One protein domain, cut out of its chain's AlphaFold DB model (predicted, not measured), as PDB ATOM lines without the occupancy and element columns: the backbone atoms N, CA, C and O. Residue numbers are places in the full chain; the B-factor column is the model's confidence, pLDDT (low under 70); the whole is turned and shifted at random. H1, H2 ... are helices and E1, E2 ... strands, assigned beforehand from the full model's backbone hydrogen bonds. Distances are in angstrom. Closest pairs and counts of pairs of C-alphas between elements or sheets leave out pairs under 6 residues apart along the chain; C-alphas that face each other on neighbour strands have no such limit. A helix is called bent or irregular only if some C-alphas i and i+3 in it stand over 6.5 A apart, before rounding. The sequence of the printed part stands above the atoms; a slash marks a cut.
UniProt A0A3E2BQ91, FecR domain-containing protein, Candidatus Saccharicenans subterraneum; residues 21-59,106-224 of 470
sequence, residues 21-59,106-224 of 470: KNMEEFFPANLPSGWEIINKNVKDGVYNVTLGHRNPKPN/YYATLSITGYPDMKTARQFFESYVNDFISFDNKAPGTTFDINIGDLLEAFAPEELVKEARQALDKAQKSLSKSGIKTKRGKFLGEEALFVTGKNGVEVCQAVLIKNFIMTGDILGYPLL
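AT A GLANCE: This is residues 21 to 59 and 106 to 224 of the 470 residues of the protein "FecR domain-containing protein" of Candidatus Saccharicenans subterraneum (UniProt A0A3E2BQ91). A strongly twisted wall of seven antiparallel strands has H2 packed on one face, mostly over E6 and E7, while the short helix H5 sits past the end of the short strand E7 and packs on E3 and E6. A helical hairpin, H3 and H4, is set off from this wall, tied to it by the long loop 131 to 147 and by the link from H4 to E4; the short H1 only grazes the sheet. The printed part has 158 residues, with five named helices and seven named strands in the chain order H1 E1 E2 E3 H2 H3 H4 E4 E5 E6 E7 H5. The sheet's order is E1 - E2 - E3 - E7 - E6 - E5 - E4, and the class is mixed, helices and strands. The whole is compact, with a radius of gyration of the C-alphas of 17.6 A and spans of 51 by 40 by 39 A.

IN THESE COORDINATES: Find C-alpha 21 at (-45.060, 97.437, 100.654), where H1 begins; it runs to residue 24. Next come three strands of nine residues each: E1, residues 35 to 43, 23.7 A long; E2, residues 46 to 54, 25.8 A; and E3, residues 106 to 114, 22.9 A. H2 holds residues 118 to 130 and is 19.0 A long, and H3 holds residues 148 to 155. Look for C-alpha 158 at (-18.062, 127.347, 77.715); from there H4, the longest helix, runs 28.5 A to residue 177. Then follow E4, residues 181 to 187, E5, residues 190 to 196, E6, residues 202 to 209, which is 20.0 A long and bends by 54 degrees at residue 205, and E7, residues 212 to 215. H5, residues 217 to 223, ends with C-alpha 223 at (-61.430, 116.179, 80.359); it is irregular, but only just, with C-alphas 219 and 222 6.6 A apart.

HOW THE PARTS SIT: Begin at the edge strand E1, which forms a hairpin with E2, with N 41 and O 48 2.9 A apart. E2 and E3 are antiparallel at 164 degrees, with N 51 and O 110 at 2.8 A. On the other side of E3, N 113 and O 213 of E7 are 2.8 A apart. E4 E5 E6 E7 form a meander, each strand the antiparallel neighbour of the one before; look at N 214 and O 207 at 2.8 A, N 205 and O 193 at 2.8 A, and N 183 and O 194 at 2.9 A. H2 is on one face of the sheet, making two layers; its closest C-alphas to E7 are those of Ala 121 and Phe 212, 6.2 A apart. H5 is on the sheet too, and its closest C-alphas to E6 are those of Gly 220 and Val 203, at 5.2 A. H3 and H4 touch in a helical hairpin, with residues 161 to 165 of H4 alone, at a shallow tilt of 10 degrees, opposite ways; the closest C-alphas, of Leu 152 and Val 161, are 5.9 A apart. Neither is on the sheet, and H2 is apart from both. In H3 and H4 every O i to N i+4 pair is within hydrogen-bond range, against 7 of 9 in H2 and 0 of 3 in H5, where 3 of 4 O i to N i+3 pairs are; H1 is too short for an i+4 pair.

THE WHOLE: The two C-alphas farthest apart, those of Asn 30 and Glu 159, are 51.1 A apart. Residues 60 to 105 are not printed, and C-alphas 59 and 106 stand 10.3 A apart across the cut. The link from H2 to H3, 17 residues, is long. The mean pLDDT of the printed part is 71.1, and 70 residues are under 70, among them 21 to 34 and 129 to 156.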
ATOM      1  N   LYS A  21     -43.767  98.120 100.588       53.00
ATOM      2  CA  LYS A  21     -45.060  97.437 100.654       53.00
ATOM      3  C   LYS A  21     -46.258  98.400 100.630       53.00
ATOM      4  O   LYS A  21     -47.178  98.200  99.850       53.00
ATOM      5  N   ASN A  22     -46.205  99.492 101.390       57.12
ATOM      6  CA  ASN A  22     -47.286 100.480 101.484       57.12
ATOM      7  C   ASN A  22     -47.481 101.243 100.161       57.12
ATOM      8  O   ASN A  22     -48.579 101.685  99.850       57.12
ATOM      9  N   MET A  23     -46.413 101.391  99.368       56.97
ATOM     10  CA  MET A  23     -46.477 102.013  98.043       56.97
ATOM     11  C   MET A  23     -47.047 101.063  96.985       56.97
ATOM     12  O   MET A  23     -47.767 101.492  96.088       56.97
ATOM     13  N   GLU A  24     -46.731  99.768  97.076       57.16
ATOM     14  CA  GLU A  24     -47.290  98.731  96.196       57.16
ATOM     15  C   GLU A  24     -48.807  98.575  96.391       57.16
ATOM     16  O   GLU A  24     -49.515  98.248  95.443       57.16
ATOM     17  N   GLU A  25     -49.322  98.913  97.576       61.53
ATOM     18  CA  GLU A  25     -50.758  98.954  97.881       61.53
ATOM     19  C   GLU A  25     -51.509 100.113  97.189       61.53
ATOM     20  O   GLU A  25     -52.738 100.051  97.043       61.53
ATOM     21  N   PHE A  26     -50.801 101.156  96.722       59.84
ATOM     22  CA  PHE A  26     -51.412 102.293  96.016       59.84
ATOM     23  C   PHE A  26     -51.826 101.986  94.584       59.84
ATOM     24  O   PHE A  26     -52.631 102.724  94.013       59.84
ATOM     25  N   PHE A  27     -51.337 100.885  94.024       62.00
ATOM     26  CA  PHE A  27     -51.793 100.394  92.737       62.00
ATOM     27  C   PHE A  27     -52.797  99.261  92.942       62.00
ATOM     28  O   PHE A  27     -52.675  98.479  93.891       62.00
ATOM     29  N   PRO A  28     -53.812  99.139  92.073       59.38
ATOM     30  CA  PRO A  28     -54.641  97.951  92.086       59.38
ATOM     31  C   PRO A  28     -53.752  96.727  91.840       59.38
ATOM     32  O   PRO A  28     -52.956  96.708  90.903       59.38
ATOM     33  N   ALA A  29     -53.916  95.692  92.674       57.91
ATOM     34  CA  ALA A  29     -53.162  94.436  92.571       57.91
ATOM     35  C   ALA A  29     -53.282  93.783  91.182       57.91
ATOM     36  O   ALA A  29     -52.423  93.009  90.779       57.91
ATOM     37  N   ASN A  30     -54.341  94.129  90.444       61.59
ATOM     38  CA  ASN A  30     -54.508  93.817  89.037       61.59
ATOM     39  C   ASN A  30     -54.676  95.127  88.272       61.59
ATOM     40  O   ASN A  30     -55.747  95.738  88.295       61.59
ATOM     41  N   LEU A  31     -53.607  95.566  87.609       64.69
ATOM     42  CA  LEU A  31     -53.701  96.655  86.649       64.69
ATOM     43  C   LEU A  31     -54.694  96.263  85.536       64.69
ATOM     44  O   LEU A  31     -54.766  95.085  85.169       64.69
ATOM     45  N   PRO A  32     -55.483  97.209  84.991       65.31
ATOM     46  CA  PRO A  32     -56.352  96.899  83.862       65.31
ATOM     47  C   PRO A  32     -55.528  96.360  82.681       65.31
ATOM     48  O   PRO A  32     -54.369  96.742  82.516       65.31
ATOM     49  N   SER A  33     -56.123  95.498  81.845       64.25
ATOM     50  CA  SER A  33     -55.448  94.977  80.643       64.25
ATOM     51  C   SER A  33     -54.820  96.113  79.832       64.25
ATOM     52  O   SER A  33     -55.433  97.172  79.688       64.25
ATOM     53  N   GLY A  34     -53.599  95.891  79.345       65.12
ATOM     54  CA  GLY A  34     -52.805  96.893  78.639       65.12
ATOM     55  C   GLY A  34     -51.908  97.738  79.545       65.12
ATOM     56  O   GLY A  34     -50.893  98.217  79.068       65.12
ATOM     57  N   TRP A  35     -52.172  97.875  80.844       71.25
ATOM     58  CA  TRP A  35     -51.302  98.648  81.738       71.25
ATOM     59  C   TRP A  35     -50.158  97.810  82.314       71.25
ATOM     60  O   TRP A  35     -50.349  96.661  82.710       71.25
ATOM     61  N   GLU A  36     -48.975  98.406  82.430       71.81
ATOM     62  CA  GLU A  36     -47.858  97.842  83.186       71.81
ATOM     63  C   GLU A  36     -47.044  98.922  83.903       71.81
ATOM     64  O   GLU A  36     -47.120 100.107  83.576       71.81
ATOM     65  N   ILE A  37     -46.272  98.510  84.907       74.31
ATOM     66  CA  ILE A  37     -45.299  99.385  85.562       74.31
ATOM     67  C   ILE A  37     -44.082  99.470  84.642       74.31
ATOM     68  O   ILE A  37     -43.389  98.477  84.443       74.31
ATOM     69  N   ILE A  38     -43.822 100.654  84.087       69.50
ATOM     70  CA  ILE A  38     -42.715 100.881  83.141       69.50
ATOM     71  C   ILE A  38     -41.477 101.473  83.808       69.50
ATOM     72  O   ILE A  38     -40.384 101.439  83.244       69.50
ATOM     73  N   ASN A  39     -41.650 102.066  84.987       67.44
ATOM     74  CA  ASN A  39     -40.553 102.569  85.795       67.44
ATOM     75  C   ASN A  39     -40.928 102.517  87.276       67.44
ATOM     76  O   ASN A  39     -42.059 102.837  87.654       67.44
ATOM     77  N   LYS A  40     -39.958 102.148  88.108       70.69
ATOM     78  CA  LYS A  40     -40.053 102.196  89.562       70.69
ATOM     79  C   LYS A  40     -38.707 102.636  90.105       70.69
ATOM     80  O   LYS A  40     -37.732 101.896  90.021       70.69
ATOM     81  N   ASN A  41     -38.680 103.827  90.680       68.12
ATOM     82  CA  ASN A  41     -37.498 104.379  91.313       68.12
ATOM     83  C   ASN A  41     -37.814 104.727  92.770       68.12
ATOM     84  O   ASN A  41     -38.844 105.329  93.075       68.12
ATOM     85  N   VAL A  42     -36.928 104.318  93.670       60.09
ATOM     86  CA  VAL A  42     -36.994 104.640  95.093       60.09
ATOM     87  C   VAL A  42     -35.664 105.239  95.469       60.09
ATOM     88  O   VAL A  42     -34.655 104.533  95.467       60.09
ATOM     89  N   LYS A  43     -35.664 106.532  95.783       54.44
ATOM     90  CA  LYS A  43     -34.419 107.226  96.038       54.44
ATOM     91  C   LYS A  43     -34.601 108.458  96.919       54.44
ATOM     92  O   LYS A  43     -35.484 109.263  96.666       54.44
ATOM     93  N   ASP A  44     -33.775 108.606  97.952       58.94
ATOM     94  CA  ASP A  44     -33.725 109.785  98.841       58.94
ATOM     95  C   ASP A  44     -35.054 110.129  99.537       58.94
ATOM     96  O   ASP A  44     -35.330 111.280  99.865       58.94
ATOM     97  N   GLY A  45     -35.918 109.141  99.765       55.59
ATOM     98  CA  GLY A  45     -37.267 109.386 100.286       55.59
ATOM     99  C   GLY A  45     -38.266 109.896  99.248       55.59
ATOM    100  O   GLY A  45     -39.422 110.135  99.595       55.59
ATOM    101  N   VAL A  46     -37.851 109.990  97.984       56.91
ATOM    102  CA  VAL A  46     -38.716 110.199  96.829       56.91
ATOM    103  C   VAL A  46     -39.010 108.856  96.167       56.91
ATOM    104  O   VAL A  46     -38.119 108.082  95.811       56.91
ATOM    105  N   TYR A  47     -40.296 108.573  95.998       65.38
ATOM    106  CA  TYR A  47     -40.774 107.351  95.358       65.38
ATOM    107  C   TYR A  47     -41.461 107.712  94.062       65.38
ATOM    108  O   TYR A  47     -42.496 108.366  94.117       65.38
ATOM    109  N   ASN A  48     -40.940 107.258  92.928       72.38
ATOM    110  CA  ASN A  48     -41.585 107.422  91.634       72.38
ATOM    111  C   ASN A  48     -42.011 106.064  91.080       72.38
ATOM    112  O   ASN A  48     -41.202 105.144  90.943       72.38
ATOM    113  N   VAL A  49     -43.286 105.953  90.728       70.94
ATOM    114  CA  VAL A  49     -43.790 104.834  89.936       70.94
ATOM    115  C   VAL A  49     -44.474 105.400  88.713       70.94
ATOM    116  O   VAL A  49     -45.310 106.293  88.840       70.94
ATOM    117  N   THR A  50     -44.122 104.870  87.545       73.44
ATOM    118  CA  THR A  50     -44.755 105.232  86.282       73.44
ATOM    119  C   THR A  50     -45.452 104.019  85.686       73.44
ATOM    120  O   THR A  50     -44.827 102.978  85.469       73.44
ATOM    121  N   LEU A  51     -46.750 104.157  85.423       71.19
ATOM    122  CA  LEU A  51     -47.522 103.201  84.638       71.19
ATOM    123  C   LEU A  51     -47.494 103.610  83.174       71.19
ATOM    124  O   LEU A  51     -47.622 104.794  82.880       71.19
ATOM    125  N   GLY A  52     -47.385 102.638  82.278       71.50
ATOM    126  CA  GLY A  52     -47.572 102.816  80.845       71.50
ATOM    127  C   GLY A  52     -48.716 101.936  80.359       71.50
ATOM    128  O   GLY A  52     -48.813 100.775  80.755       71.50
ATOM    129  N   HIS A  53     -49.583 102.465  79.499       71.50
ATOM    130  CA  HIS A  53     -50.571 101.647  78.799       71.50
ATOM    131  C   HIS A  53     -50.070 101.228  77.427       71.50
ATOM    132  O   HIS A  53     -49.916 102.080  76.549       71.50
ATOM    133  N   ARG A  54     -49.890  99.920  77.244       63.12
ATOM    134  CA  ARG A  54     -49.410  99.295  76.022       63.12
ATOM    135  C   ARG A  54     -50.187  99.758  74.795       63.12
ATOM    136  O   ARG A  54     -51.412  99.831  74.792       63.12
ATOM    137  N   ASN A  55     -49.455 100.055  73.742       59.34
ATOM    138  CA  ASN A  55     -49.944 100.335  72.420       59.34
ATOM    139  C   ASN A  55     -50.275  98.982  71.779       59.34
ATOM    140  O   ASN A  55     -49.357  98.204  71.524       59.34
ATOM    141  N   PRO A  56     -51.557  98.670  71.513       52.81
ATOM    142  CA  PRO A  56     -51.930  97.418  70.853       52.81
ATOM    143  C   PRO A  56     -51.414  97.313  69.406       52.81
ATOM    144  O   PRO A  56     -51.415  96.229  68.827       52.81
ATOM    145  N   LYS A  57     -50.966  98.427  68.815       56.38
ATOM    146  CA  LYS A  57     -50.397  98.539  67.468       56.38
ATOM    147  C   LYS A  57     -49.105  99.367  67.535       56.38
ATOM    148  O   LYS A  57     -49.119 100.530  67.126       56.38
ATOM    149  N   PRO A  58     -48.011  98.833  68.108       55.38
ATOM    150  CA  PRO A  58     -46.766  99.583  68.220       55.38
ATOM    151  C   PRO A  58     -46.332 100.019  66.822       55.38
ATOM    152  O   PRO A  58     -46.152  99.183  65.933       55.38
ATOM    153  N   ASN A  59     -46.245 101.333  66.594       48.75
ATOM    154  CA  ASN A  59     -45.791 101.838  65.306       48.75
ATOM    155  C   ASN A  59     -44.376 101.313  65.092       48.75
ATOM    156  O   ASN A  59     -43.503 101.492  65.945       48.75
ATOM    157  N   TYR A 106     -46.267 102.765  74.401       54.56
ATOM    158  CA  TYR A 106     -47.232 103.315  75.372       54.56
ATOM    159  C   TYR A 106     -47.980 104.562  74.887       54.56
ATOM    160  O   TYR A 106     -47.371 105.536  74.458       54.56
ATOM    161  N   TYR A 107     -49.316 104.543  74.987       64.62
ATOM    162  CA  TYR A 107     -50.198 105.669  74.612       64.62
ATOM    163  C   TYR A 107     -50.545 106.609  75.765       64.62
ATOM    164  O   TYR A 107     -51.099 107.682  75.533       64.62
ATOM    165  N   ALA A 108     -50.308 106.166  76.996       66.88
ATOM    166  CA  ALA A 108     -50.572 106.951  78.185       66.88
ATOM    167  C   ALA A 108     -49.630 106.546  79.309       66.88
ATOM    168  O   ALA A 108     -49.310 105.366  79.475       66.88
ATOM    169  N   THR A 109     -49.249 107.536  80.100       75.88
ATOM    170  CA  THR A 109     -48.399 107.434  81.272       75.88
ATOM    171  C   THR A 109     -49.062 108.060  82.491       75.88
ATOM    172  O   THR A 109     -49.758 109.075  82.412       75.88
ATOM    173  N   LEU A 110     -48.837 107.432  83.641       81.75
ATOM    174  CA  LEU A 110     -49.221 107.951  84.947       81.75
ATOM    175  C   LEU A 110     -48.029 107.841  85.881       81.75
ATOM    176  O   LEU A 110     -47.649 106.727  86.234       81.75
ATOM    177  N   SER A 111     -47.478 108.970  86.300       82.56
ATOM    178  CA  SER A 111     -46.409 109.030  87.290       82.56
ATOM    179  C   SER A 111     -46.968 109.474  88.637       82.56
ATOM    180  O   SER A 111     -47.703 110.454  88.729       82.56
ATOM    181  N   ILE A 112     -46.610 108.754  89.695       83.00
ATOM    182  CA  ILE A 112     -46.941 109.114  91.075       83.00
ATOM    183  C   ILE A 112     -45.634 109.279  91.827       83.00
ATOM    184  O   ILE A 112     -44.859 108.327  91.938       83.00
ATOM    185  N   THR A 113     -45.417 110.484  92.343       81.88
ATOM    186  CA  THR A 113     -44.231 110.849  93.109       81.88
ATOM    187  C   THR A 113     -44.617 111.118  94.557       81.88
ATOM    188  O   THR A 113     -45.341 112.071  94.838       81.88
ATOM    189  N   GLY A 114     -44.160 110.273  95.480       78.88
ATOM    190  CA  GLY A 114     -44.302 110.484  96.922       78.88
ATOM    191  C   GLY A 114     -43.110 111.236  97.499       78.88
ATOM    192  O   GLY A 114     -41.975 110.946  97.126       78.88
ATOM    193  N   TYR A 115     -43.374 112.166  98.415       80.50
ATOM    194  CA  TYR A 115     -42.369 112.971  99.115       80.50
ATOM    195  C   TYR A 115     -42.372 112.675 100.621       80.50
ATOM    196  O   TYR A 115     -43.378 112.178 101.133       80.50
ATOM    197  N   PRO A 116     -41.304 113.019 101.366       75.06
ATOM    198  CA  PRO A 116     -41.236 112.775 102.809       75.06
ATOM    199  C   PRO A 116     -42.371 113.433 103.605       75.06
ATOM    200  O   PRO A 116     -42.846 112.880 104.594       75.06
ATOM    201  N   ASP A 117     -42.837 114.600 103.156       81.56
ATOM    202  CA  ASP A 117     -43.857 115.382 103.843       81.56
ATOM    203  C   ASP A 117     -44.668 116.274 102.881       81.56
ATOM    204  O   ASP A 117     -44.330 116.476 101.710       81.56
ATOM    205  N   MET A 118     -45.776 116.813 103.397       88.69
ATOM    206  CA  MET A 118     -46.713 117.660 102.652       88.69
ATOM    207  C   MET A 118     -46.104 118.997 102.210       88.69
ATOM    208  O   MET A 118     -46.487 119.524 101.165       88.69
ATOM    209  N   LYS A 119     -45.192 119.574 103.000       88.69
ATOM    210  CA  LYS A 119     -44.560 120.863 102.695       88.69
ATOM    211  C   LYS A 119     -43.627 120.703 101.498       88.69
ATOM    212  O   LYS A 119     -43.737 121.484 100.557       88.69
ATOM    213  N   THR A 120     -42.805 119.656 101.495       80.88
ATOM    214  CA  THR A 120     -41.930 119.293 100.376       80.88
ATOM    215  C   THR A 120     -42.751 119.018  99.113       80.88
ATOM    216  O   THR A 120     -42.509 119.635  98.078       80.88
ATOM    217  N   ALA A 121     -43.796 118.184  99.200       83.62
ATOM    218  CA  ALA A 121     -44.688 117.930  98.063       83.62
ATOM    219  C   ALA A 121     -45.335 119.218  97.526       83.62
ATOM    220  O   ALA A 121     -45.407 119.423  96.320       83.62
ATOM    221  N   ARG A 122     -45.790 120.115  98.408       90.31
ATOM    222  CA  ARG A 122     -46.393 121.386  97.995       90.31
ATOM    223  C   ARG A 122     -45.388 122.290  97.285       90.31
ATOM    224  O   ARG A 122     -45.751 122.869  96.274       90.31
ATOM    225  N   GLN A 123     -44.146 122.372  97.758       86.06
ATOM    226  CA  GLN A 123     -43.103 123.157  97.089       86.06
ATOM    227  C   GLN A 123     -42.874 122.680  95.651       86.06
ATOM    228  O   GLN A 123     -42.916 123.493  94.734       86.06
ATOM    229  N   PHE A 124     -42.732 121.367  95.440       82.94
ATOM    230  CA  PHE A 124     -42.598 120.798  94.094       82.94
ATOM    231  C   PHE A 124     -43.865 120.968  93.253       82.94
ATOM    232  O   PHE A 124     -43.798 121.265  92.065       82.94
ATOM    233  N   PHE A 125     -45.042 120.802  93.853       87.88
ATOM    234  CA  PHE A 125     -46.301 121.029  93.153       87.88
ATOM    235  C   PHE A 125     -46.406 122.475  92.673       87.88
ATOM    236  O   PHE A 125     -46.790 122.715  91.541       87.88
ATOM    237  N   GLU A 126     -46.024 123.447  93.493       84.44
ATOM    238  CA  GLU A 126     -46.061 124.860  93.117       84.44
ATOM    239  C   GLU A 126     -44.990 125.218  92.086       84.44
ATOM    240  O   GLU A 126     -45.230 126.072  91.230       84.44
ATOM    241  N   SER A 127     -43.851 124.528  92.112       79.75
ATOM    242  CA  SER A 127     -42.778 124.726  91.146       79.75
ATOM    243  C   SER A 127     -43.157 124.210  89.749       79.75
ATOM    244  O   SER A 127     -42.856 124.876  88.765       79.75
ATOM    245  N   TYR A 128     -43.994 123.166  89.623       76.25
ATOM    246  CA  TYR A 128     -44.545 122.712  88.326       76.25
ATOM    247  C   TYR A 128     -45.217 123.822  87.490       76.25
ATOM    248  O   TYR A 128     -45.324 123.701  86.270       76.25
ATOM    249  N   VAL A 129     -45.681 124.900  88.131       63.75
ATOM    250  CA  VAL A 129     -46.262 126.083  87.472       63.75
ATOM    251  C   VAL A 129     -45.198 126.970  86.826       63.75
ATOM    252  O   VAL A 129     -45.442 127.553  85.769       63.75
ATOM    253  N   ASN A 130     -44.038 127.080  87.467       58.00
ATOM    254  CA  ASN A 130     -42.963 128.005  87.117       58.00
ATOM    255  C   ASN A 130     -41.842 127.322  86.311       58.00
ATOM    256  O   ASN A 130     -41.113 127.988  85.579       58.00
ATOM    257  N   ASP A 131     -41.741 125.995  86.398       56.81
ATOM    258  CA  ASP A 131     -40.534 125.247  86.046       56.81
ATOM    259  C   ASP A 131     -40.466 124.767  84.595       56.81
ATOM    260  O   ASP A 131     -39.527 124.059  84.231       56.81
ATOM    261  N   PHE A 132     -41.427 125.138  83.742       51.78
ATOM    262  CA  PHE A 132     -41.463 124.606  82.379       51.78
ATOM    263  C   PHE A 132     -40.188 124.913  81.586       51.78
ATOM    264  O   PHE A 132     -39.838 124.086  80.751       51.78
ATOM    265  N   ILE A 133     -39.494 126.036  81.848       51.62
ATOM    266  CA  ILE A 133     -38.206 126.404  81.230       51.62
ATOM    267  C   ILE A 133     -37.436 127.396  82.123       51.62
ATOM    268  O   ILE A 133     -37.714 128.593  82.085       51.62
ATOM    269  N   SER A 134     -36.445 126.932  82.886       49.78
ATOM    270  CA  SER A 134     -35.397 127.789  83.463       49.78
ATOM    271  C   SER A 134     -34.112 126.980  83.669       49.78
ATOM    272  O   SER A 134     -34.177 125.783  83.956       49.78
ATOM    273  N   PHE A 135     -32.960 127.634  83.466       42.72
ATOM    274  CA  PHE A 135     -31.632 127.066  83.725       42.72
ATOM    275  C   PHE A 135     -31.520 126.656  85.191       42.72
ATOM    276  O   PHE A 135     -31.122 125.536  85.470       42.72
ATOM    277  N   ASP A 136     -32.018 127.502  86.095       52.66
ATOM    278  CA  ASP A 136     -31.819 127.383  87.538       52.66
ATOM    279  C   ASP A 136     -32.714 126.352  88.239       52.66
ATOM    280  O   ASP A 136     -32.860 126.341  89.462       52.66
ATOM    281  N   ASN A 137     -33.321 125.458  87.459       59.34
ATOM    282  CA  ASN A 137     -34.332 124.542  87.955       59.34
ATOM    283  C   ASN A 137     -33.714 123.244  88.476       59.34
ATOM    284  O   ASN A 137     -32.955 122.556  87.790       59.34
ATOM    285  N   LYS A 138     -34.151 122.848  89.672       46.66
ATOM    286  CA  LYS A 138     -34.010 121.479  90.168       46.66
ATOM    287  C   LYS A 138     -35.129 120.655  89.543       46.66
ATOM    288  O   LYS A 138     -36.293 120.858  89.879       46.66
ATOM    289  N   ALA A 139     -34.816 119.764  88.605       39.94
ATOM    290  CA  ALA A 139     -35.858 118.964  87.966       39.94
ATOM    291  C   ALA A 139     -36.587 118.100  89.026       39.94
ATOM    292  O   ALA A 139     -35.917 117.416  89.812       39.94
ATOM    293  N   PRO A 140     -37.935 118.113  89.083       39.78
ATOM    294  CA  PRO A 140     -38.692 117.369  90.086       39.78
ATOM    295  C   PRO A 140     -38.369 115.872  90.022       39.78
ATOM    296  O   PRO A 140     -38.582 115.227  88.999       39.78
ATOM    297  N   GLY A 141     -37.839 115.313  91.114       39.62
ATOM    298  CA  GLY A 141     -37.431 113.903  91.176       39.62
ATOM    299  C   GLY A 141     -36.039 113.598  90.603       39.62
ATOM    300  O   GLY A 141     -35.651 112.432  90.559       39.62
ATOM    301  N   THR A 142     -35.268 114.615  90.209       37.28
ATOM    302  CA  THR A 142     -33.819 114.490  90.000       37.28
ATOM    303  C   THR A 142     -33.084 114.947  91.256       37.28
ATOM    304  O   THR A 142     -33.501 115.875  91.940       37.28
ATOM    305  N   THR A 143     -32.009 114.254  91.596       40.50
ATOM    306  CA  THR A 143     -31.314 114.359  92.891       40.50
ATOM    307  C   THR A 143     -29.930 114.976  92.753       40.50
ATOM    308  O   THR A 143     -29.014 114.658  93.506       40.50
ATOM    309  N   PHE A 144     -29.776 115.850  91.767       30.03
ATOM    310  CA  PHE A 144     -28.730 116.849  91.810       30.03
ATOM    311  C   PHE A 144     -29.341 118.111  92.427       30.03
ATOM    312  O   PHE A 144     -30.273 118.690  91.880       30.03
ATOM    313  N   ASP A 145     -28.786 118.552  93.558       37.75
ATOM    314  CA  ASP A 145     -28.890 119.952  94.009       37.75
ATOM    315  C   ASP A 145     -28.099 120.907  93.092       37.75
ATOM    316  O   ASP A 145     -28.055 122.107  93.337       37.75
ATOM    317  N   ILE A 146     -27.474 120.353  92.053       37.91
ATOM    318  CA  ILE A 146     -26.711 121.027  91.013       37.91
ATOM    319  C   ILE A 146     -27.701 121.294  89.883       37.91
ATOM    320  O   ILE A 146     -28.273 120.356  89.317       37.91
ATOM    321  N   ASN A 147     -27.967 122.564  89.611       51.06
ATOM    322  CA  ASN A 147     -28.907 122.948  88.571       51.06
ATOM    323  C   ASN A 147     -28.355 122.475  87.202       51.06
ATOM    324  O   ASN A 147     -27.151 122.260  87.056       51.06
ATOM    325  N   ILE A 148     -29.209 122.208  86.202       52.12
ATOM    326  CA  ILE A 148     -28.741 121.698  84.890       52.12
ATOM    327  C   ILE A 148     -27.675 122.620  84.283       52.12
ATOM    328  O   ILE A 148     -26.738 122.152  83.644       52.12
ATOM    329  N   GLY A 149     -27.799 123.917  84.532       57.62
ATOM    330  CA  GLY A 149     -26.791 124.923  84.271       57.62
ATOM    331  C   GLY A 149     -25.481 124.701  84.994       57.62
ATOM    332  O   GLY A 149     -24.456 124.697  84.331       57.62
ATOM    333  N   ASP A 150     -25.508 124.440  86.295       56.34
ATOM    334  CA  ASP A 150     -24.303 124.146  87.075       56.34
ATOM    335  C   ASP A 150     -23.621 122.844  86.584       56.34
ATOM    336  O   ASP A 150     -22.396 122.751  86.553       56.34
ATOM    337  N   LEU A 151     -24.392 121.837  86.140       48.56
ATOM    338  CA  LEU A 151     -23.855 120.618  85.510       48.56
ATOM    339  C   LEU A 151     -23.234 120.911  84.138       48.56
ATOM    340  O   LEU A 151     -22.153 120.415  83.826       48.56
ATOM    341  N   LEU A 152     -23.907 121.703  83.305       55.12
ATOM    342  CA  LEU A 152     -23.375 122.113  82.007       55.12
ATOM    343  C   LEU A 152     -22.116 122.973  82.180       55.12
ATOM    344  O   LEU A 152     -21.159 122.787  81.442       55.12
ATOM    345  N   GLU A 153     -22.081 123.847  83.181       67.75
ATOM    346  CA  GLU A 153     -20.923 124.677  83.528       67.75
ATOM    347  C   GLU A 153     -19.751 123.862  84.062       67.75
ATOM    348  O   GLU A 153     -18.601 124.163  83.752       67.75
ATOM    349  N   ALA A 154     -20.029 122.802  84.821       60.72
ATOM    350  CA  ALA A 154     -18.994 121.933  85.363       60.72
ATOM    351  C   ALA A 154     -18.385 120.982  84.318       60.72
ATOM    352  O   ALA A 154     -17.222 120.600  84.452       60.72
ATOM    353  N   PHE A 155     -19.156 120.564  83.307       59.34
ATOM    354  CA  PHE A 155     -18.774 119.443  82.436       59.34
ATOM    355  C   PHE A 155     -18.771 119.742  80.933       59.34
ATOM    356  O   PHE A 155     -18.284 118.910  80.166       59.34
ATOM    357  N   ALA A 156     -19.296 120.885  80.484       64.75
ATOM    358  CA  ALA A 156     -19.384 121.225  79.068       64.75
ATOM    359  C   ALA A 156     -18.472 122.407  78.684       64.75
ATOM    360  O   ALA A 156     -18.178 123.264  79.515       64.75
ATOM    361  N   PRO A 157     -18.023 122.491  77.415       84.50
ATOM    362  CA  PRO A 157     -17.283 123.653  76.927       84.50
ATOM    363  C   PRO A 157     -18.099 124.945  77.071       84.50
ATOM    364  O   PRO A 157     -19.301 124.948  76.806       84.50
ATOM    365  N   GLU A 158     -17.435 126.048  77.410       82.94
ATOM    366  CA  GLU A 158     -18.062 127.347  77.715       82.94
ATOM    367  C   GLU A 158     -19.014 127.847  76.608       82.94
ATOM    368  O   GLU A 158     -20.103 128.350  76.888       82.94
ATOM    369  N   GLU A 159     -18.665 127.624  75.337       78.88
ATOM    370  CA  GLU A 159     -19.530 127.983  74.206       78.88
ATOM    371  C   GLU A 159     -20.831 127.160  74.165       78.88
ATOM    372  O   GLU A 159     -21.894 127.713  73.886       78.88
ATOM    373  N   LEU A 160     -20.798 125.872  74.536       64.25
ATOM    374  CA  LEU A 160     -22.006 125.039  74.614       64.25
ATOM    375  C   LEU A 160     -22.929 125.509  75.746       64.25
ATOM    376  O   LEU A 160     -24.148 125.556  75.585       64.25
ATOM    377  N   VAL A 161     -22.350 125.886  76.889       72.31
ATOM    378  CA  VAL A 161     -23.099 126.442  78.026       72.31
ATOM    379  C   VAL A 161     -23.804 127.733  77.614       72.31
ATOM    380  O   VAL A 161     -24.994 127.914  77.878       72.31
ATOM    381  N   LYS A 162     -23.093 128.622  76.918       81.69
ATOM    382  CA  LYS A 162     -23.620 129.896  76.417       81.69
ATOM    383  C   LYS A 162     -24.734 129.700  75.387       81.69
ATOM    384  O   LYS A 162     -25.761 130.377  75.476       81.69
ATOM    385  N   GLU A 163     -24.577 128.763  74.454       76.75
ATOM    386  CA  GLU A 163     -25.622 128.392  73.491       76.75
ATOM    387  C   GLU A 163     -26.862 127.823  74.185       76.75
ATOM    388  O   GLU A 163     -27.986 128.246  73.897       76.75
ATOM    389  N   ALA A 164     -26.670 126.916  75.146       70.00
ATOM    390  CA  ALA A 164     -27.758 126.353  75.932       70.00
ATOM    391  C   ALA A 164     -28.505 127.457  76.695       70.00
ATOM    392  O   ALA A 164     -29.738 127.514  76.614       70.00
ATOM    393  N   ARG A 165     -27.785 128.383  77.357       77.38
ATOM    394  CA  ARG A 165     -28.365 129.546  78.056       77.38
ATOM    395  C   ARG A 165     -29.215 130.377  77.111       77.38
ATOM    396  O   ARG A 165     -30.388 130.588  77.394       77.38
ATOM    397  N   GLN A 166     -28.685 130.764  75.951       81.00
ATOM    398  CA  GLN A 166     -29.433 131.536  74.954       81.00
ATOM    399  C   GLN A 166     -30.672 130.797  74.426       81.00
ATOM    400  O   GLN A 166     -31.724 131.415  74.225       81.00
ATOM    401  N   ALA A 167     -30.575 129.483  74.205       70.88
ATOM    402  CA  ALA A 167     -31.687 128.665  73.735       70.88
ATOM    403  C   ALA A 167     -32.816 128.589  74.772       70.88
ATOM    404  O   ALA A 167     -33.987 128.754  74.415       70.88
ATOM    405  N   LEU A 168     -32.471 128.399  76.049       64.06
ATOM    406  CA  LEU A 168     -33.430 128.355  77.152       64.06
ATOM    407  C   LEU A 168     -34.061 129.729  77.401       64.06
ATOM    408  O   LEU A 168     -35.285 129.821  77.489       64.06
ATOM    409  N   ASP A 169     -33.279 130.806  77.348       74.44
ATOM    410  CA  ASP A 169     -33.765 132.187  77.443       74.44
ATOM    411  C   ASP A 169     -34.792 132.511  76.346       74.44
ATOM    412  O   ASP A 169     -35.861 133.089  76.577       74.44
ATOM    413  N   LYS A 170     -34.486 132.098  75.111       74.44
ATOM    414  CA  LYS A 170     -35.377 132.247  73.959       74.44
ATOM    415  C   LYS A 170     -36.637 131.402  74.119       74.44
ATOM    416  O   LYS A 170     -37.721 131.860  73.759       74.44
ATOM    417  N   ALA A 171     -36.517 130.193  74.660       63.84
ATOM    418  CA  ALA A 171     -37.648 129.311  74.896       63.84
ATOM    419  C   ALA A 171     -38.559 129.842  76.019       63.84
ATOM    420  O   ALA A 171     -39.775 129.857  75.842       63.84
ATOM    421  N   GLN A 172     -38.001 130.398  77.096       65.31
ATOM    422  CA  GLN A 172     -38.751 131.031  78.183       65.31
ATOM    423  C   GLN A 172     -39.471 132.299  77.702       65.31
ATOM    424  O   GLN A 172     -40.667 132.476  77.945       65.31
ATOM    425  N   LYS A 173     -38.789 133.146  76.915       74.44
ATOM    426  CA  LYS A 173     -39.394 134.304  76.228       74.44
ATOM    427  C   LYS A 173     -40.473 133.886  75.223       74.44
ATOM    428  O   LYS A 173     -41.434 134.619  75.008       74.44
ATOM    429  N   SER A 174     -40.329 132.725  74.589       69.25
ATOM    430  CA  SER A 174     -41.346 132.159  73.698       69.25
ATOM    431  C   SER A 174     -42.558 131.648  74.480       69.25
ATOM    432  O   SER A 174     -43.688 131.892  74.069       69.25
ATOM    433  N   LEU A 175     -42.352 131.006  75.634       64.69
ATOM    434  CA  LEU A 175     -43.426 130.534  76.508       64.69
ATOM    435  C   LEU A 175     -44.206 131.668  77.159       64.69
ATOM    436  O   LEU A 175     -45.433 131.625  77.144       64.69
ATOM    437  N   SER A 176     -43.549 132.724  77.632       69.56
ATOM    438  CA  SER A 176     -44.265 133.907  78.128       69.56
ATOM    439  C   SER A 176     -45.103 134.569  77.026       69.56
ATOM    440  O   SER A 176     -46.219 135.023  77.271       69.56
ATOM    441  N   LYS A 177     -44.634 134.526  75.771       76.56
ATOM    442  CA  LYS A 177     -45.388 134.962  74.578       76.56
ATOM    443  C   LYS A 177     -46.383 133.922  74.047       76.56
ATOM    444  O   LYS A 177     -47.208 134.231  73.182       76.56
ATOM    445  N   SER A 178     -46.327 132.683  74.530       72.25
ATOM    446  CA  SER A 178     -47.176 131.587  74.058       72.25
ATOM    447  C   SER A 178     -48.617 131.715  74.543       72.25
ATOM    448  O   SER A 178     -49.467 130.966  74.079       72.25
ATOM    449  N   GLY A 179     -48.923 132.661  75.437       77.12
ATOM    450  CA  GLY A 179     -50.274 132.840  75.973       77.12
ATOM    451  C   GLY A 179     -50.766 131.640  76.786       77.12
ATOM    452  O   GLY A 179     -51.956 131.574  77.083       77.12
ATOM    453  N   ILE A 180     -49.870 130.707  77.123       78.56
ATOM    454  CA  ILE A 180     -50.157 129.616  78.040       78.56
ATOM    455  C   ILE A 180     -50.417 130.223  79.416       78.56
ATOM    456  O   ILE A 180     -49.595 130.974  79.940       78.56
ATOM    457  N   LYS A 181     -51.578 129.912  79.988       84.12
ATOM    458  CA  LYS A 181     -51.955 130.342  81.337       84.12
ATOM    459  C   LYS A 181     -51.979 129.138  82.253       84.12
ATOM    460  O   LYS A 181     -52.471 128.082  81.869       84.12
ATOM    461  N   THR A 182     -51.493 129.308  83.469       84.44
ATOM    462  CA  THR A 182     -51.617 128.301  84.517       84.44
ATOM    463  C   THR A 182     -52.723 128.698  85.482       84.44
ATOM    464  O   THR A 182     -52.983 129.881  85.716       84.44
ATOM    465  N   LYS A 183     -53.422 127.704  86.022       91.25
ATOM    466  CA  LYS A 183     -54.519 127.920  86.962       91.25
ATOM    467  C   LYS A 183     -54.558 126.799  87.991       91.25
ATOM    468  O   LYS A 183     -54.358 125.634  87.659       91.25
ATOM    469  N   ARG A 184     -54.861 127.152  89.243       93.94
ATOM    470  CA  ARG A 184     -55.201 126.177  90.287       93.94
ATOM    471  C   ARG A 184     -56.680 125.820  90.198       93.94
ATOM    472  O   ARG A 184     -57.529 126.690  90.002       93.94
ATOM    473  N   GLY A 185     -56.992 124.547  90.375       94.38
ATOM    474  CA  GLY A 185     -58.361 124.055  90.357       94.38
ATOM    475  C   GLY A 185     -58.516 122.765  91.143       94.38
ATOM    476  O   GLY A 185     -57.707 122.441  92.017       94.38
ATOM    477  N   LYS A 186     -59.583 122.032  90.821       95.56
ATOM    478  CA  LYS A 186     -59.844 120.708  91.374       95.56
ATOM    479  C   LYS A 186     -59.908 119.674  90.263       95.56
ATOM    480  O   LYS A 186     -60.644 119.862  89.300       95.56
ATOM    481  N   PHE A 187     -59.184 118.575  90.429       93.06
ATOM    482  CA  PHE A 187     -59.258 117.411  89.551       93.06
ATOM    483  C   PHE A 187     -59.669 116.205  90.384       93.06
ATOM    484  O   PHE A 187     -58.983 115.847  91.339       93.06
ATOM    485  N   LEU A 188     -60.832 115.622  90.075       90.94
ATOM    486  CA  LEU A 188     -61.415 114.515  90.849       90.94
ATOM    487  C   LEU A 188     -61.491 114.798  92.369       90.94
ATOM    488  O   LEU A 188     -61.365 113.896  93.190       90.94
ATOM    489  N   GLY A 189     -61.713 116.066  92.739       91.88
ATOM    490  CA  GLY A 189     -61.808 116.534  94.129       91.88
ATOM    491  C   GLY A 189     -60.486 116.986  94.765       91.88
ATOM    492  O   GLY A 189     -60.513 117.649  95.805       91.88
ATOM    493  N   GLU A 190     -59.345 116.719  94.132       95.00
ATOM    494  CA  GLU A 190     -58.011 117.029  94.660       95.00
ATOM    495  C   GLU A 190     -57.453 118.338  94.097       95.00
ATOM    496  O   GLU A 190     -57.887 118.801  93.044       95.00
ATOM    497  N   GLU A 191     -56.533 118.981  94.825       95.50
ATOM    498  CA  GLU A 191     -55.866 120.203  94.351       95.50
ATOM    499  C   GLU A 191     -55.069 119.888  93.082       95.50
ATOM    500  O   GLU A 191     -54.291 118.940  93.055       95.50
ATOM    501  N   ALA A 192     -55.283 120.662  92.020       95.75
ATOM    502  CA  ALA A 192     -54.671 120.391  90.729       95.75
ATOM    503  C   ALA A 192     -54.197 121.662  90.032       95.75
ATOM    504  O   ALA A 192     -54.738 122.755  90.240       95.75
ATOM    505  N   LEU A 193     -53.186 121.484  89.190       92.38
ATOM    506  CA  LEU A 193     -52.669 122.497  88.289       92.38
ATOM    507  C   LEU A 193     -53.137 122.222  86.881       92.38
ATOM    508  O   LEU A 193     -52.986 121.118  86.359       92.38
ATOM    509  N   PHE A 194     -53.652 123.271  86.268       90.94
ATOM    510  CA  PHE A 194     -54.133 123.258  84.911       90.94
ATOM    511  C   PHE A 194     -53.312 124.204  84.053       90.94
ATOM    512  O   PHE A 194     -52.931 125.292  84.492       90.94
ATOM    513  N   VAL A 195     -53.084 123.791  82.815       87.06
ATOM    514  CA  VAL A 195     -52.435 124.583  81.777       87.06
ATOM    515  C   VAL A 195     -53.466 124.840  80.687       87.06
ATOM    516  O   VAL A 195     -54.053 123.908  80.148       87.06
ATOM    517  N   THR A 196     -53.711 126.109  80.376       85.94
ATOM    518  CA  THR A 196     -54.618 126.538  79.308       85.94
ATOM    519  C   THR A 196     -53.802 126.999  78.112       85.94
ATOM    520  O   THR A 196     -53.054 127.972  78.213       85.94
ATOM    521  N   GLY A 197     -53.939 126.307  76.981       80.69
ATOM    522  CA  GLY A 197     -53.309 126.701  75.719       80.69
ATOM    523  C   GLY A 197     -53.997 127.903  75.056       80.69
ATOM    524  O   GLY A 197     -55.078 128.326  75.461       80.69
ATOM    525  N   LYS A 198     -53.416 128.431  73.964       75.88
ATOM    526  CA  LYS A 198     -54.009 129.546  73.184       75.88
ATOM    527  C   LYS A 198     -55.426 129.263  72.677       75.88
ATOM    528  O   LYS A 198     -56.200 130.187  72.465       75.88
ATOM    529  N   ASN A 199     -55.746 127.993  72.449       76.06
ATOM    530  CA  ASN A 199     -57.060 127.534  72.004       76.06
ATOM    531  C   ASN A 199     -58.103 127.486  73.137       76.06
ATOM    532  O   ASN A 199     -59.233 127.079  72.885       76.06
ATOM    533  N   GLY A 200     -57.735 127.868  74.365       81.31
ATOM    534  CA  GLY A 200     -58.604 127.805  75.539       81.31
ATOM    535  C   GLY A 200     -58.780 126.396  76.106       81.31
ATOM    536  O   GLY A 200     -59.513 126.233  77.076       81.31
ATOM    537  N   VAL A 201     -58.116 125.385  75.531       79.38
ATOM    538  CA  VAL A 201     -58.162 124.018  76.054       79.38
ATOM    539  C   VAL A 201     -57.325 123.959  77.322       79.38
ATOM    540  O   VAL A 201     -56.139 124.294  77.315       79.38
ATOM    541  N   GLU A 202     -57.978 123.545  78.398       84.50
ATOM    542  CA  GLU A 202     -57.397 123.364  79.719       84.50
ATOM    543  C   GLU A 202     -56.995 121.889  79.885       84.50
ATOM    544  O   GLU A 202     -57.781 120.991  79.583       84.50
ATOM    545  N   VAL A 203     -55.767 121.628  80.333       84.94
ATOM    546  CA  VAL A 203     -55.237 120.279  80.581       84.94
ATOM    547  C   VAL A 203     -54.735 120.202  82.014       84.94
ATOM    548  O   VAL A 203     -54.009 121.089  82.465       84.94
ATOM    549  N   CYS A 204     -55.116 119.148  82.738       90.12
ATOM    550  CA  CYS A 204     -54.590 118.881  84.072       90.12
ATOM    551  C   CYS A 204     -53.145 118.386  83.960       90.12
ATOM    552  O   CYS A 204     -52.898 117.350  83.352       90.12
ATOM    553  N   GLN A 205     -52.209 119.116  84.558       88.25
ATOM    554  CA  GLN A 205     -50.780 118.825  84.479       88.25
ATOM    555  C   GLN A 205     -50.270 118.068  85.705       88.25
ATOM    556  O   GLN A 205     -49.421 117.184  85.589       88.25
ATOM    557  N   ALA A 206     -50.781 118.426  86.882       92.56
ATOM    558  CA  ALA A 206     -50.384 117.823  88.143       92.56
ATOM    559  C   ALA A 206     -51.552 117.815  89.129       92.56
ATOM    560  O   ALA A 206     -52.353 118.752  89.156       92.56
ATOM    561  N   VAL A 207     -51.613 116.789  89.972       93.62
ATOM    562  CA  VAL A 207     -52.592 116.659  91.057       93.62
ATOM    563  C   VAL A 207     -51.848 116.406  92.363       93.62
ATOM    564  O   VAL A 207     -51.056 115.472  92.448       93.62
ATOM    565  N   LEU A 208     -52.102 117.228  93.377       94.25
ATOM    566  CA  LEU A 208     -51.532 117.110  94.716       94.25
ATOM    567  C   LEU A 208     -52.502 116.358  95.630       94.25
ATOM    568  O   LEU A 208     -53.638 116.786  95.839       94.25
ATOM    569  N   ILE A 209     -52.037 115.245  96.194       92.56
ATOM    570  CA  ILE A 209     -52.830 114.328  97.015       92.56
ATOM    571  C   ILE A 209     -52.003 113.977  98.254       92.56
ATOM    572  O   ILE A 209     -51.116 113.129  98.199       92.56
ATOM    573  N   LYS A 210     -52.269 114.631  99.393       90.88
ATOM    574  CA  LYS A 210     -51.357 114.593 100.557       90.88
ATOM    575  C   LYS A 210     -49.917 114.935 100.113       90.88
ATOM    576  O   LYS A 210     -49.717 115.838  99.309       90.88
ATOM    577  N   ASN A 211     -48.922 114.207 100.606       87.12
ATOM    578  CA  ASN A 211     -47.514 114.309 100.236       87.12
ATOM    579  C   ASN A 211     -47.169 113.639  98.887       87.12
ATOM    580  O   ASN A 211     -46.007 113.309  98.659       87.12
ATOM    581  N   PHE A 212     -48.147 113.416  98.004       88.12
ATOM    582  CA  PHE A 212     -47.944 112.825  96.682       88.12
ATOM    583  C   PHE A 212     -48.330 113.802  95.578       88.12
ATOM    584  O   PHE A 212     -49.326 114.517  95.691       88.12
ATOM    585  N   ILE A 213     -47.575 113.780  94.484       90.19
ATOM    586  CA  ILE A 213     -47.908 114.475  93.244       90.19
ATOM    587  C   ILE A 213     -48.120 113.432  92.157       90.19
ATOM    588  O   ILE A 213     -47.277 112.565  91.935       90.19
ATOM    589  N   MET A 214     -49.246 113.533  91.470       91.31
ATOM    590  CA  MET A 214     -49.587 112.712  90.321       91.31
ATOM    591  C   MET A 214     -49.434 113.545  89.048       91.31
ATOM    592  O   MET A 214     -49.963 114.655  88.981       91.31
ATOM    593  N   THR A 215     -48.716 113.023  88.055       88.44
ATOM    594  CA  THR A 215     -48.458 113.657  86.752       88.44
ATOM    595  C   THR A 215     -48.593 112.636  85.623       88.44
ATOM    596  O   THR A 215     -48.764 111.440  85.861       88.44
ATOM    597  N   GLY A 216     -48.549 113.106  84.380       81.56
ATOM    598  CA  GLY A 216     -48.630 112.262  83.191       81.56
ATOM    599  C   GLY A 216     -49.706 112.744  82.231       81.56
ATOM    600  O   GLY A 216     -50.651 113.440  82.607       81.56
ATOM    601  N   ASP A 217     -49.567 112.359  80.974       77.44
ATOM    602  CA  ASP A 217     -50.521 112.670  79.912       77.44
ATOM    603  C   ASP A 217     -51.906 112.060  80.171       77.44
ATOM    604  O   ASP A 217     -52.908 112.620  79.722       77.44
ATOM    605  N   ILE A 218     -51.997 110.989  80.978       79.50
ATOM    606  CA  ILE A 218     -53.279 110.384  81.363       79.50
ATOM    607  C   ILE A 218     -54.236 111.392  82.044       79.50
ATOM    608  O   ILE A 218     -55.459 111.251  81.967       79.50
ATOM    609  N   LEU A 219     -53.704 112.431  82.698       82.44
ATOM    610  CA  LEU A 219     -54.497 113.435  83.415       82.44
ATOM    611  C   LEU A 219     -55.334 114.316  82.479       82.44
ATOM    612  O   LEU A 219     -56.348 114.873  82.899       82.44
ATOM    613  N   GLY A 220     -54.961 114.408  81.201       76.75
ATOM    614  CA  GLY A 220     -55.741 115.120  80.189       76.75
ATOM    615  C   GLY A 220     -56.987 114.362  79.719       76.75
ATOM    616  O   GLY A 220     -57.915 114.974  79.196       76.75
ATOM    617  N   TYR A 221     -57.055 113.044  79.918       71.44
ATOM    618  CA  TYR A 221     -58.099 112.210  79.314       71.44
ATOM    619  C   TYR A 221     -59.480 112.327  79.980       71.44
ATOM    620  O   TYR A 221     -60.476 112.325  79.253       71.44
ATOM    621  N   PRO A 222     -59.618 112.477  81.313       63.66
ATOM    622  CA  PRO A 222     -60.930 112.696  81.934       63.66
ATOM    623  C   PRO A 222     -61.634 113.986  81.507       63.66
ATOM    624  O   PRO A 222     -62.839 114.111  81.732       63.66
ATOM    625  N   LEU A 223     -60.905 114.918  80.885       63.72
ATOM    626  CA  LEU A 223     -61.430 116.179  80.359       63.72
ATOM    627  C   LEU A 223     -62.090 116.021  78.974       63.72
ATOM    628  O   LEU A 223     -62.695 116.968  78.475       63.72
ATOM    629  N   LEU A 224     -62.012 114.837  78.356       60.66
ATOM    630  CA  LEU A 224     -62.689 114.541  77.090       60.66
ATOM    631  C   LEU A 224     -64.222 114.424  77.281       60.66
ATOM    632  O   LEU A 224     -64.673 114.026  78.354       60.66
TER     633      LEU A 224